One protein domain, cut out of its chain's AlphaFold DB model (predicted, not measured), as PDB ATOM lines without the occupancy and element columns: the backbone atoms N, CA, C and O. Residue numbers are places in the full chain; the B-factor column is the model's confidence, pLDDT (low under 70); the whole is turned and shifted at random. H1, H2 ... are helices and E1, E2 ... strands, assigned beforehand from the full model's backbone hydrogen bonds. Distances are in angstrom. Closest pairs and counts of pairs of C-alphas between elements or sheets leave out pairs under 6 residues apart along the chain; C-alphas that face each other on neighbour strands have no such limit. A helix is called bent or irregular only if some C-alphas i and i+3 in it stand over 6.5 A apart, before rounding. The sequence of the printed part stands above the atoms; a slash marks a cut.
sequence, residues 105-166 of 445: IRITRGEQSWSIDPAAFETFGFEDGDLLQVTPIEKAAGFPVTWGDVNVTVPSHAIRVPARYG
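What this domain is: This is residues 105 to 166 of the 445 residues of the protein "Methyltransf_11 domain-containing protein" of Roseicella frigidaeris (UniProt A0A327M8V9). A three-stranded antiparallel sheet, E2, E1 and E3, makes one part of this small body, and the hairpin E4 and E5 makes the other, next to E3; after E5 the end of the printed part folds back to pair with the first residues of E3. The short helix H1 lies at the edge of the space between the two sheets, and the still shorter H2 sits just beyond the end of E3, on the way to E4. The 62 printed residues run E1, E2, H1, E3, H2, E4, E5; the sheets have the orders E2 - E1 - E3 and E4 - E5, both antiparallel, and the class is mixed, helices and strands. The whole is compact, with a radius of gyration of the C-alphas of 11.1 A, and rounded, spanning 29 by 21 by 20 A.

Where its parts are: E1, residues 105 to 109, starts at C-alpha 105 (11.925, -29.551, 8.036) and is 13.2 A long. E2, residues 112 to 116, measures 13.3 A. H1, residues 118 to 123, measures 10.2 A and is irregular, with C-alphas 119 and 122 7.5 A apart. E3, residues 130 to 135, is the longest strand by residues and measures 15.7 A. H2, residues 137 to 140, measures 4.7 A. E4, residues 149 to 153, measures 12.8 A. E5, residues 158 to 161, measures 9.6 A and ends at C-alpha 161 (8.485, -33.348, 1.632).

How they stand to each other: E1 is the inner strand of its sheet. The hairpin E1 and E2 is antiparallel at 161 degrees, with N 107 and O 114 at 2.8 A. E1 and E3 are antiparallel at 154 degrees, with N 106 and O 133 at 2.8 A. E2, H1 and E3 form a split strand-helix-strand unit, two strands running the same way with E1 between them, and its crossover is right-handed. H1 only grazes this sheet, with residues 118 to 121. The closest C-alphas of H1 and E5, Pro 118 and Ile 159, are 7.6 A apart. H2 is not on the three-stranded sheet. In the hairpin E4 and E5, antiparallel at 149 degrees, N 152 and O 159 are 2.9 A apart. The closest C-alphas of E3 and E5, Leu 132 and Val 161, are 7.2 A apart; E1 and E5 are only just apart, at 8.2 A. Residues 130 to 131 of E3 pair antiparallel with residues 164 to 165. In H1, 0 of 2 O i to N i+4 pairs and 2 of 3 O i to N i+3 pairs are within hydrogen-bond range; H2 is too short for an O i to N i+4 pair.

The domain as a whole: The two C-alphas farthest apart, Glu 111 and Ser 156, are 32.6 A from each other. The printed part has no cut and no long link; H1 to E3 and H2 to E4 are short, the others tight. Mean pLDDT of the printed part is 93.1, and no printed residue is under 70.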
ATOM      1  N   ILE A 105      12.761 -28.350   7.975       97.69
ATOM      2  CA  ILE A 105      11.925 -29.551   8.036       97.69
ATOM      3  C   ILE A 105      12.041 -30.113   9.443       97.69
ATOM      4  O   ILE A 105      13.122 -30.520   9.869       97.69
ATOM      5  N   ARG A 106      10.930 -30.110  10.177       97.81
ATOM      6  CA  ARG A 106      10.817 -30.797  11.458       97.81
ATOM      7  C   ARG A 106      10.520 -32.266  11.202       97.81
ATOM      8  O   ARG A 106       9.580 -32.568  10.476       97.81
ATOM      9  N   ILE A 107      11.291 -33.145  11.830       98.38
ATOM     10  CA  ILE A 107      11.069 -34.589  11.861       98.38
ATOM     11  C   ILE A 107      10.678 -34.977  13.283       98.38
ATOM     12  O   ILE A 107      11.277 -34.482  14.244       98.38
ATOM     13  N   THR A 108       9.696 -35.861  13.426       98.31
ATOM     14  CA  THR A 108       9.293 -36.447  14.707       98.31
ATOM     15  C   THR A 108       9.230 -37.966  14.599       98.31
ATOM     16  O   THR A 108       8.546 -38.500  13.725       98.31
ATOM     17  N   ARG A 109       9.922 -38.647  15.519       97.38
ATOM     18  CA  ARG A 109       9.997 -40.108  15.637       97.38
ATOM     19  C   ARG A 109       9.741 -40.504  17.083       97.38
ATOM     20  O   ARG A 109      10.611 -40.353  17.942       97.38
ATOM     21  N   GLY A 110       8.533 -40.979  17.372       94.44
ATOM     22  CA  GLY A 110       8.105 -41.194  18.755       94.44
ATOM     23  C   GLY A 110       8.225 -39.897  19.563       94.44
ATOM     24  O   GLY A 110       7.612 -38.893  19.209       94.44
ATOM     25  N   GLU A 111       9.039 -39.910  20.617       95.25
ATOM     26  CA  GLU A 111       9.302 -38.740  21.471       95.25
ATOM     27  C   GLU A 111      10.463 -37.858  20.973       95.25
ATOM     28  O   GLU A 111      10.688 -36.768  21.495       95.25
ATOM     29  N   GLN A 112      11.218 -38.312  19.967       97.06
ATOM     30  CA  GLN A 112      12.370 -37.589  19.435       97.06
ATOM     31  C   GLN A 112      11.949 -36.609  18.339       97.06
ATOM     32  O   GLN A 112      11.069 -36.899  17.525       97.06
ATOM     33  N   SER A 113      12.608 -35.448  18.291       96.81
ATOM     34  CA  SER A 113      12.411 -34.463  17.229       96.81
ATOM     35  C   SER A 113      13.726 -33.849  16.762       96.81
ATOM     36  O   SER A 113      14.584 -33.496  17.569       96.81
ATOM     37  N   TRP A 114      13.841 -33.669  15.447       97.69
ATOM     38  CA  TRP A 114      14.934 -32.950  14.797       97.69
ATOM     39  C   TRP A 114      14.381 -31.833  13.917       97.69
ATOM     40  O   TRP A 114      13.233 -31.874  13.480       97.69
ATOM     41  N   SER A 115      15.215 -30.837  13.634       96.94
ATOM     42  CA  SER A 115      14.932 -29.791  12.653       96.94
ATOM     43  C   SER A 115      16.119 -29.678  11.714       96.94
ATOM     44  O   SER A 115      17.208 -29.275  12.134       96.94
ATOM     45  N   ILE A 116      15.924 -30.036  10.448       97.31
ATOM     46  CA  ILE A 116      16.991 -30.066   9.445       97.31
ATOM     47  C   ILE A 116      16.832 -28.955   8.420       97.31
ATOM     48  O   ILE A 116      15.752 -28.387   8.230       97.31
ATOM     49  N   ASP A 117      17.951 -28.641   7.773       95.75
ATOM     50  CA  ASP A 117      17.933 -27.815   6.578       95.75
ATOM     51  C   ASP A 117      17.292 -28.620   5.444       95.75
ATOM     52  O   ASP A 117      17.626 -29.802   5.318       95.75
ATOM     53  N   PRO A 118      16.419 -28.033   4.609       95.50
ATOM     54  CA  PRO A 118      15.923 -28.701   3.413       95.50
ATOM     55  C   PRO A 118      17.042 -29.312   2.550       95.50
ATOM     56  O   PRO A 118      16.883 -30.413   2.036       95.50
ATOM     57  N   ALA A 119      18.220 -28.682   2.461       93.25
ATOM     58  CA  ALA A 119      19.355 -29.221   1.704       93.25
ATOM     59  C   ALA A 119      19.943 -30.525   2.287       93.25
ATOM     60  O   ALA A 119      20.687 -31.219   1.598       93.25
ATOM     61  N   ALA A 120      19.620 -30.866   3.537       94.69
ATOM     62  CA  ALA A 120      20.039 -32.102   4.195       94.69
ATOM     63  C   ALA A 120      18.993 -33.226   4.091       94.69
ATOM     64  O   ALA A 120      19.188 -34.283   4.684       94.69
ATOM     65  N   PHE A 121      17.884 -33.019   3.368       95.00
ATOM     66  CA  PHE A 121      16.800 -33.999   3.270       95.00
ATOM     67  C   PHE A 121      17.296 -35.364   2.774       95.00
ATOM     68  O   PHE A 121      17.034 -36.385   3.393       95.00
ATOM     69  N   GLU A 122      18.086 -35.390   1.705       90.38
ATOM     70  CA  GLU A 122      18.507 -36.635   1.046       90.38
ATOM     71  C   GLU A 122      19.532 -37.449   1.841       90.38
ATOM     72  O   GLU A 122      19.670 -38.653   1.636       90.38
ATOM     73  N   THR A 123      20.276 -36.789   2.726       92.31
ATOM     74  CA  THR A 123      21.309 -37.417   3.558       92.31
ATOM     75  C   THR A 123      20.816 -37.710   4.969       92.31
ATOM     76  O   THR A 123      21.535 -38.329   5.756       92.31
ATOM     77  N   PHE A 124      19.593 -37.292   5.304       95.62
ATOM     78  CA  PHE A 124      18.989 -37.592   6.589       95.62
ATOM     79  C   PHE A 124      18.578 -39.069   6.664       95.62
ATOM     80  O   PHE A 124      17.959 -39.620   5.755       95.62
ATOM     81  N   GLY A 125      18.908 -39.720   7.781       95.25
ATOM     82  CA  GLY A 125      18.573 -41.121   8.044       95.25
ATOM     83  C   GLY A 125      17.108 -41.307   8.443       95.25
ATOM     84  O   GLY A 125      16.824 -41.596   9.607       95.25
ATOM     85  N   PHE A 126      16.187 -41.118   7.494       96.44
ATOM     86  CA  PHE A 126      14.760 -41.341   7.722       96.44
ATOM     87  C   PHE A 126      14.453 -42.806   8.052       96.44
ATOM     88  O   PHE A 126      15.014 -43.735   7.465       96.44
ATOM     89  N   GLU A 127      13.502 -42.998   8.960       96.25
ATOM     90  CA  GLU A 127      12.946 -44.297   9.324       96.25
ATOM     91  C   GLU A 127      11.464 -44.374   8.961       96.25
ATOM     92  O   GLU A 127      10.792 -43.361   8.750       96.25
ATOM     93  N   ASP A 128      10.962 -45.604   8.858       96.88
ATOM     94  CA  ASP A 128       9.554 -45.826   8.559       96.88
ATOM     95  C   ASP A 128       8.669 -45.223   9.657       96.88
ATOM     96  O   ASP A 128       8.811 -45.526  10.842       96.88
ATOM     97  N   GLY A 129       7.737 -44.366   9.247       96.25
ATOM     98  CA  GLY A 129       6.795 -43.711  10.142       96.25
ATOM     99  C   GLY A 129       7.230 -42.347  10.668       96.25
ATOM    100  O   GLY A 129       6.430 -41.738  11.382       96.25
ATOM    101  N   ASP A 130       8.409 -41.846  10.287       98.31
ATOM    102  CA  ASP A 130       8.824 -40.475  10.599       98.31
ATOM    103  C   ASP A 130       7.755 -39.474  10.126       98.31
ATOM    104  O   ASP A 130       7.282 -39.522   8.986       98.31
ATOM    105  N   LEU A 131       7.353 -38.562  11.013       98.38
ATOM    106  CA  LEU A 131       6.424 -37.477  10.697       98.38
ATOM    107  C   LEU A 131       7.210 -36.229  10.333       98.38
ATOM    108  O   LEU A 131       8.143 -35.860  11.046       98.38
ATOM    109  N   LEU A 132       6.833 -35.584   9.236       98.25
ATOM    110  CA  LEU A 132       7.560 -34.449   8.688       98.25
ATOM    111  C   LEU A 132       6.644 -33.230   8.578       98.25
ATOM    112  O   LEU A 132       5.479 -33.326   8.192       98.25
ATOM    113  N   GLN A 133       7.191 -32.060   8.896       97.19
ATOM    114  CA  GLN A 133       6.500 -30.784   8.754       97.19
ATOM    115  C   GLN A 133       7.471 -29.705   8.285       97.19
ATOM    116  O   GLN A 133       8.504 -29.469   8.909       97.19
ATOM    117  N   VAL A 134       7.117 -29.011   7.205       96.12
ATOM    118  CA  VAL A 134       7.836 -27.809   6.771       96.12
ATOM    119  C   VAL A 134       7.463 -26.656   7.704       96.12
ATOM    120  O   VAL A 134       6.283 -26.392   7.936       96.12
ATOM    121  N   THR A 135       8.468 -25.982   8.260       92.50
ATOM    122  CA  THR A 135       8.305 -24.886   9.225       92.50
ATOM    123  C   THR A 135       9.104 -23.652   8.791       92.50
ATOM    124  O   THR A 135      10.204 -23.829   8.265       92.50
ATOM    125  N   PRO A 136       8.630 -22.420   9.047       89.50
ATOM    126  CA  PRO A 136       7.318 -22.077   9.614       89.50
ATOM    127  C   PRO A 136       6.143 -22.459   8.697       89.50
ATOM    128  O   PRO A 136       6.301 -22.531   7.476       89.50
ATOM    129  N   ILE A 137       4.968 -22.733   9.275       84.69
ATOM    130  CA  ILE A 137       3.783 -23.226   8.539       84.69
ATOM    131  C   ILE A 137       3.290 -22.179   7.531       84.69
ATOM    132  O   ILE A 137       2.826 -22.508   6.440       84.69
ATOM    133  N   GLU A 138       3.448 -20.907   7.872       82.69
ATOM    134  CA  GLU A 138       3.091 -19.756   7.051       82.69
ATOM    135  C   GLU A 138       3.916 -19.737   5.758       82.69
ATOM    136  O   GLU A 138       3.388 -19.440   4.688       82.69
ATOM    137  N   LYS A 139       5.195 -20.129   5.836       82.19
ATOM    138  CA  LYS A 139       6.057 -20.298   4.659       82.19
ATOM    139  C   LYS A 139       5.751 -21.584   3.906       82.19
ATOM    140  O   LYS A 139       5.786 -21.582   2.679       82.19
ATOM    141  N   ALA A 140       5.415 -22.659   4.622       83.88
ATOM    142  CA  ALA A 140       5.000 -23.921   4.014       83.88
ATOM    143  C   ALA A 140       3.800 -23.732   3.069       83.88
ATOM    144  O   ALA A 140       3.777 -24.311   1.987       83.88
ATOM    145  N   ALA A 141       2.852 -22.862   3.435       81.62
ATOM    146  CA  ALA A 141       1.682 -22.535   2.620       81.62
ATOM    147  C   ALA A 141       2.009 -21.840   1.281       81.62
ATOM    148  O   ALA A 141       1.164 -21.820   0.389       81.62
ATOM    149  N   GLY A 142       3.211 -21.270   1.136       84.62
ATOM    150  CA  GLY A 142       3.676 -20.655  -0.110       84.62
ATOM    151  C   GLY A 142       4.261 -21.645  -1.121       84.62
ATOM    152  O   GLY A 142       4.442 -21.283  -2.283       84.62
ATOM    153  N   PHE A 143       4.561 -22.879  -0.707       89.06
ATOM    154  CA  PHE A 143       5.117 -23.903  -1.589       89.06
ATOM    155  C   PHE A 143       4.018 -24.696  -2.312       89.06
ATOM    156  O   PHE A 143       2.955 -24.940  -1.732       89.06
ATOM    157  N   PRO A 144       4.255 -25.156  -3.558       89.69
ATOM    158  CA  PRO A 144       3.323 -26.043  -4.241       89.69
ATOM    159  C   PRO A 144       3.105 -27.330  -3.443       89.69
ATOM    160  O   PRO A 144       4.064 -28.008  -3.069       89.69
ATOM    161  N   VAL A 145       1.844 -27.710  -3.247       90.00
ATOM    162  CA  VAL A 145       1.481 -29.023  -2.706       90.00
ATOM    163  C   VAL A 145       0.940 -29.875  -3.837       90.00
ATOM    164  O   VAL A 145      -0.076 -29.537  -4.444       90.00
ATOM    165  N   THR A 146       1.608 -30.985  -4.125       89.12
ATOM    166  CA  THR A 146       1.178 -31.933  -5.156       89.12
ATOM    167  C   THR A 146       1.239 -33.334  -4.581       89.12
ATOM    168  O   THR A 146       2.150 -33.652  -3.824       89.12
ATOM    169  N   TRP A 147       0.234 -34.161  -4.875       87.12
ATOM    170  CA  TRP A 147       0.116 -35.514  -4.306       87.12
ATOM    171  C   TRP A 147       0.075 -35.576  -2.765       87.12
ATOM    172  O   TRP A 147       0.267 -36.635  -2.184       87.12
ATOM    173  N   GLY A 148      -0.231 -34.454  -2.103       89.44
ATOM    174  CA  GLY A 148      -0.224 -34.337  -0.639       89.44
ATOM    175  C   GLY A 148       1.127 -33.931  -0.040       89.44
ATOM    176  O   GLY A 148       1.191 -33.677   1.160       89.44
ATOM    177  N   ASP A 149       2.162 -33.793  -0.868       94.19
ATOM    178  CA  ASP A 149       3.521 -33.475  -0.438       94.19
ATOM    179  C   ASP A 149       3.879 -32.020  -0.757       94.19
ATOM    180  O   ASP A 149       3.471 -31.471  -1.786       94.19
ATOM    181  N   VAL A 150       4.673 -31.397   0.115       95.12
ATOM    182  CA  VAL A 150       5.116 -30.003  -0.031       95.12
ATOM    183  C   VAL A 150       6.400 -29.958  -0.860       95.12
ATOM    184  O   VAL A 150       7.390 -30.590  -0.498       95.12
ATOM    185  N   ASN A 151       6.411 -29.197  -1.955       94.50
ATOM    186  CA  ASN A 151       7.579 -29.050  -2.826       94.50
ATOM    187  C   ASN A 151       8.439 -27.871  -2.353       94.50
ATOM    188  O   ASN A 151       8.127 -26.715  -2.629       94.50
ATOM    189  N   VAL A 152       9.515 -28.157  -1.624       93.38
ATOM    190  CA  VAL A 152      10.404 -27.137  -1.053       93.38
ATOM    191  C   VAL A 152      11.584 -26.899  -1.989       93.38
ATOM    192  O   VAL A 152      12.279 -27.833  -2.378       93.38
ATOM    193  N   THR A 153      11.849 -25.644  -2.343       89.31
ATOM    194  CA  THR A 153      13.005 -25.286  -3.178       89.31
ATOM    195  C   THR A 153      14.273 -25.123  -2.346       89.31
ATOM    196  O   THR A 153      14.281 -24.373  -1.368       89.31
ATOM    197  N   VAL A 154      15.366 -25.732  -2.797       87.94
ATOM    198  CA  VAL A 154      16.742 -25.458  -2.359       87.94
ATOM    199  C   VAL A 154      17.532 -24.834  -3.522       87.94
ATOM    200  O   VAL A 154      17.070 -24.881  -4.662       87.94
ATOM    201  N   PRO A 155      18.722 -24.237  -3.308       83.19
ATOM    202  CA  PRO A 155      19.427 -23.517  -4.376       83.19
ATOM    203  C   PRO A 155      19.685 -24.326  -5.660       83.19
ATOM    204  O   PRO A 155      19.764 -23.751  -6.743       83.19
ATOM    205  N   SER A 156      19.829 -25.651  -5.559       82.19
ATOM    206  CA  SER A 156      20.175 -26.512  -6.695       82.19
ATOM    207  C   SER A 156      18.991 -27.248  -7.337       82.19
ATOM    208  O   SER A 156      19.097 -27.606  -8.516       82.19
ATOM    209  N   HIS A 157      17.901 -27.491  -6.600       88.69
ATOM    210  CA  HIS A 157      16.745 -28.303  -7.012       88.69
ATOM    211  C   HIS A 157      15.537 -28.074  -6.082       88.69
ATOM    212  O   HIS A 157      15.614 -27.289  -5.142       88.69
ATOM    213  N   ALA A 158      14.421 -28.761  -6.323       89.81
ATOM    214  CA  ALA A 158      13.324 -28.865  -5.364       89.81
ATOM    215  C   ALA A 158      13.252 -30.280  -4.787       89.81
ATOM    216  O   ALA A 158      13.583 -31.238  -5.483       89.81
ATOM    217  N   ILE A 159      12.817 -30.378  -3.534       92.88
ATOM    218  CA  ILE A 159      12.590 -31.632  -2.816       92.88
ATOM    219  C   ILE A 159      11.106 -31.790  -2.509       92.88
ATOM    220  O   ILE A 159      10.407 -30.812  -2.221       92.88
ATOM    221  N   ARG A 160      10.630 -33.031  -2.524       94.62
ATOM    222  CA  ARG A 160       9.269 -33.373  -2.122       94.62
ATOM    223  C   ARG A 160       9.248 -33.832  -0.666       94.62
ATOM    224  O   ARG A 160       9.812 -34.863  -0.319       94.62
ATOM    225  N   VAL A 161       8.586 -33.063   0.195       96.69
ATOM    226  CA  VAL A 161       8.485 -33.348   1.632       96.69
ATOM    227  C   VAL A 161       7.105 -33.942   1.933       96.69
ATOM    228  O   VAL A 161       6.121 -33.191   1.955       96.69
ATOM    229  N   PRO A 162       6.993 -35.264   2.166       97.00
ATOM    230  CA  PRO A 162       5.727 -35.874   2.550       97.00
ATOM    231  C   PRO A 162       5.385 -35.550   4.001       97.00
ATOM    232  O   PRO A 162       6.274 -35.297   4.803       97.00
ATOM    233  N   ALA A 163       4.109 -35.618   4.384       96.38
ATOM    234  CA  ALA A 163       3.713 -35.463   5.793       96.38
ATOM    235  C   ALA A 163       4.173 -36.644   6.676       96.38
ATOM    236  O   ALA A 163       4.357 -36.507   7.887       96.38
ATOM    237  N   ARG A 164       4.349 -37.820   6.064       96.44
ATOM    238  CA  ARG A 164       4.856 -39.037   6.698       96.44
ATOM    239  C   ARG A 164       5.823 -39.734   5.753       96.44
ATOM    240  O   ARG A 164       5.465 -40.034   4.615       96.44
ATOM    241  N   TYR A 165       7.013 -40.046   6.241       97.62
ATOM    242  CA  TYR A 165       7.987 -40.834   5.508       97.62
ATOM    243  C   TYR A 165       7.727 -42.323   5.756       97.62
ATOM    244  O   TYR A 165       8.040 -42.863   6.813       97.62
ATOM    245  N   GLY A 166       7.064 -42.975   4.800       96.88
ATOM    246  CA  GLY A 166       6.843 -44.422   4.817       96.88
ATOM    247  C   GLY A 166       7.882 -45.158   3.978       96.88
ATOM    248  O   GLY A 166       8.294 -44.648   2.933       96.88
TER     249      GLY A 166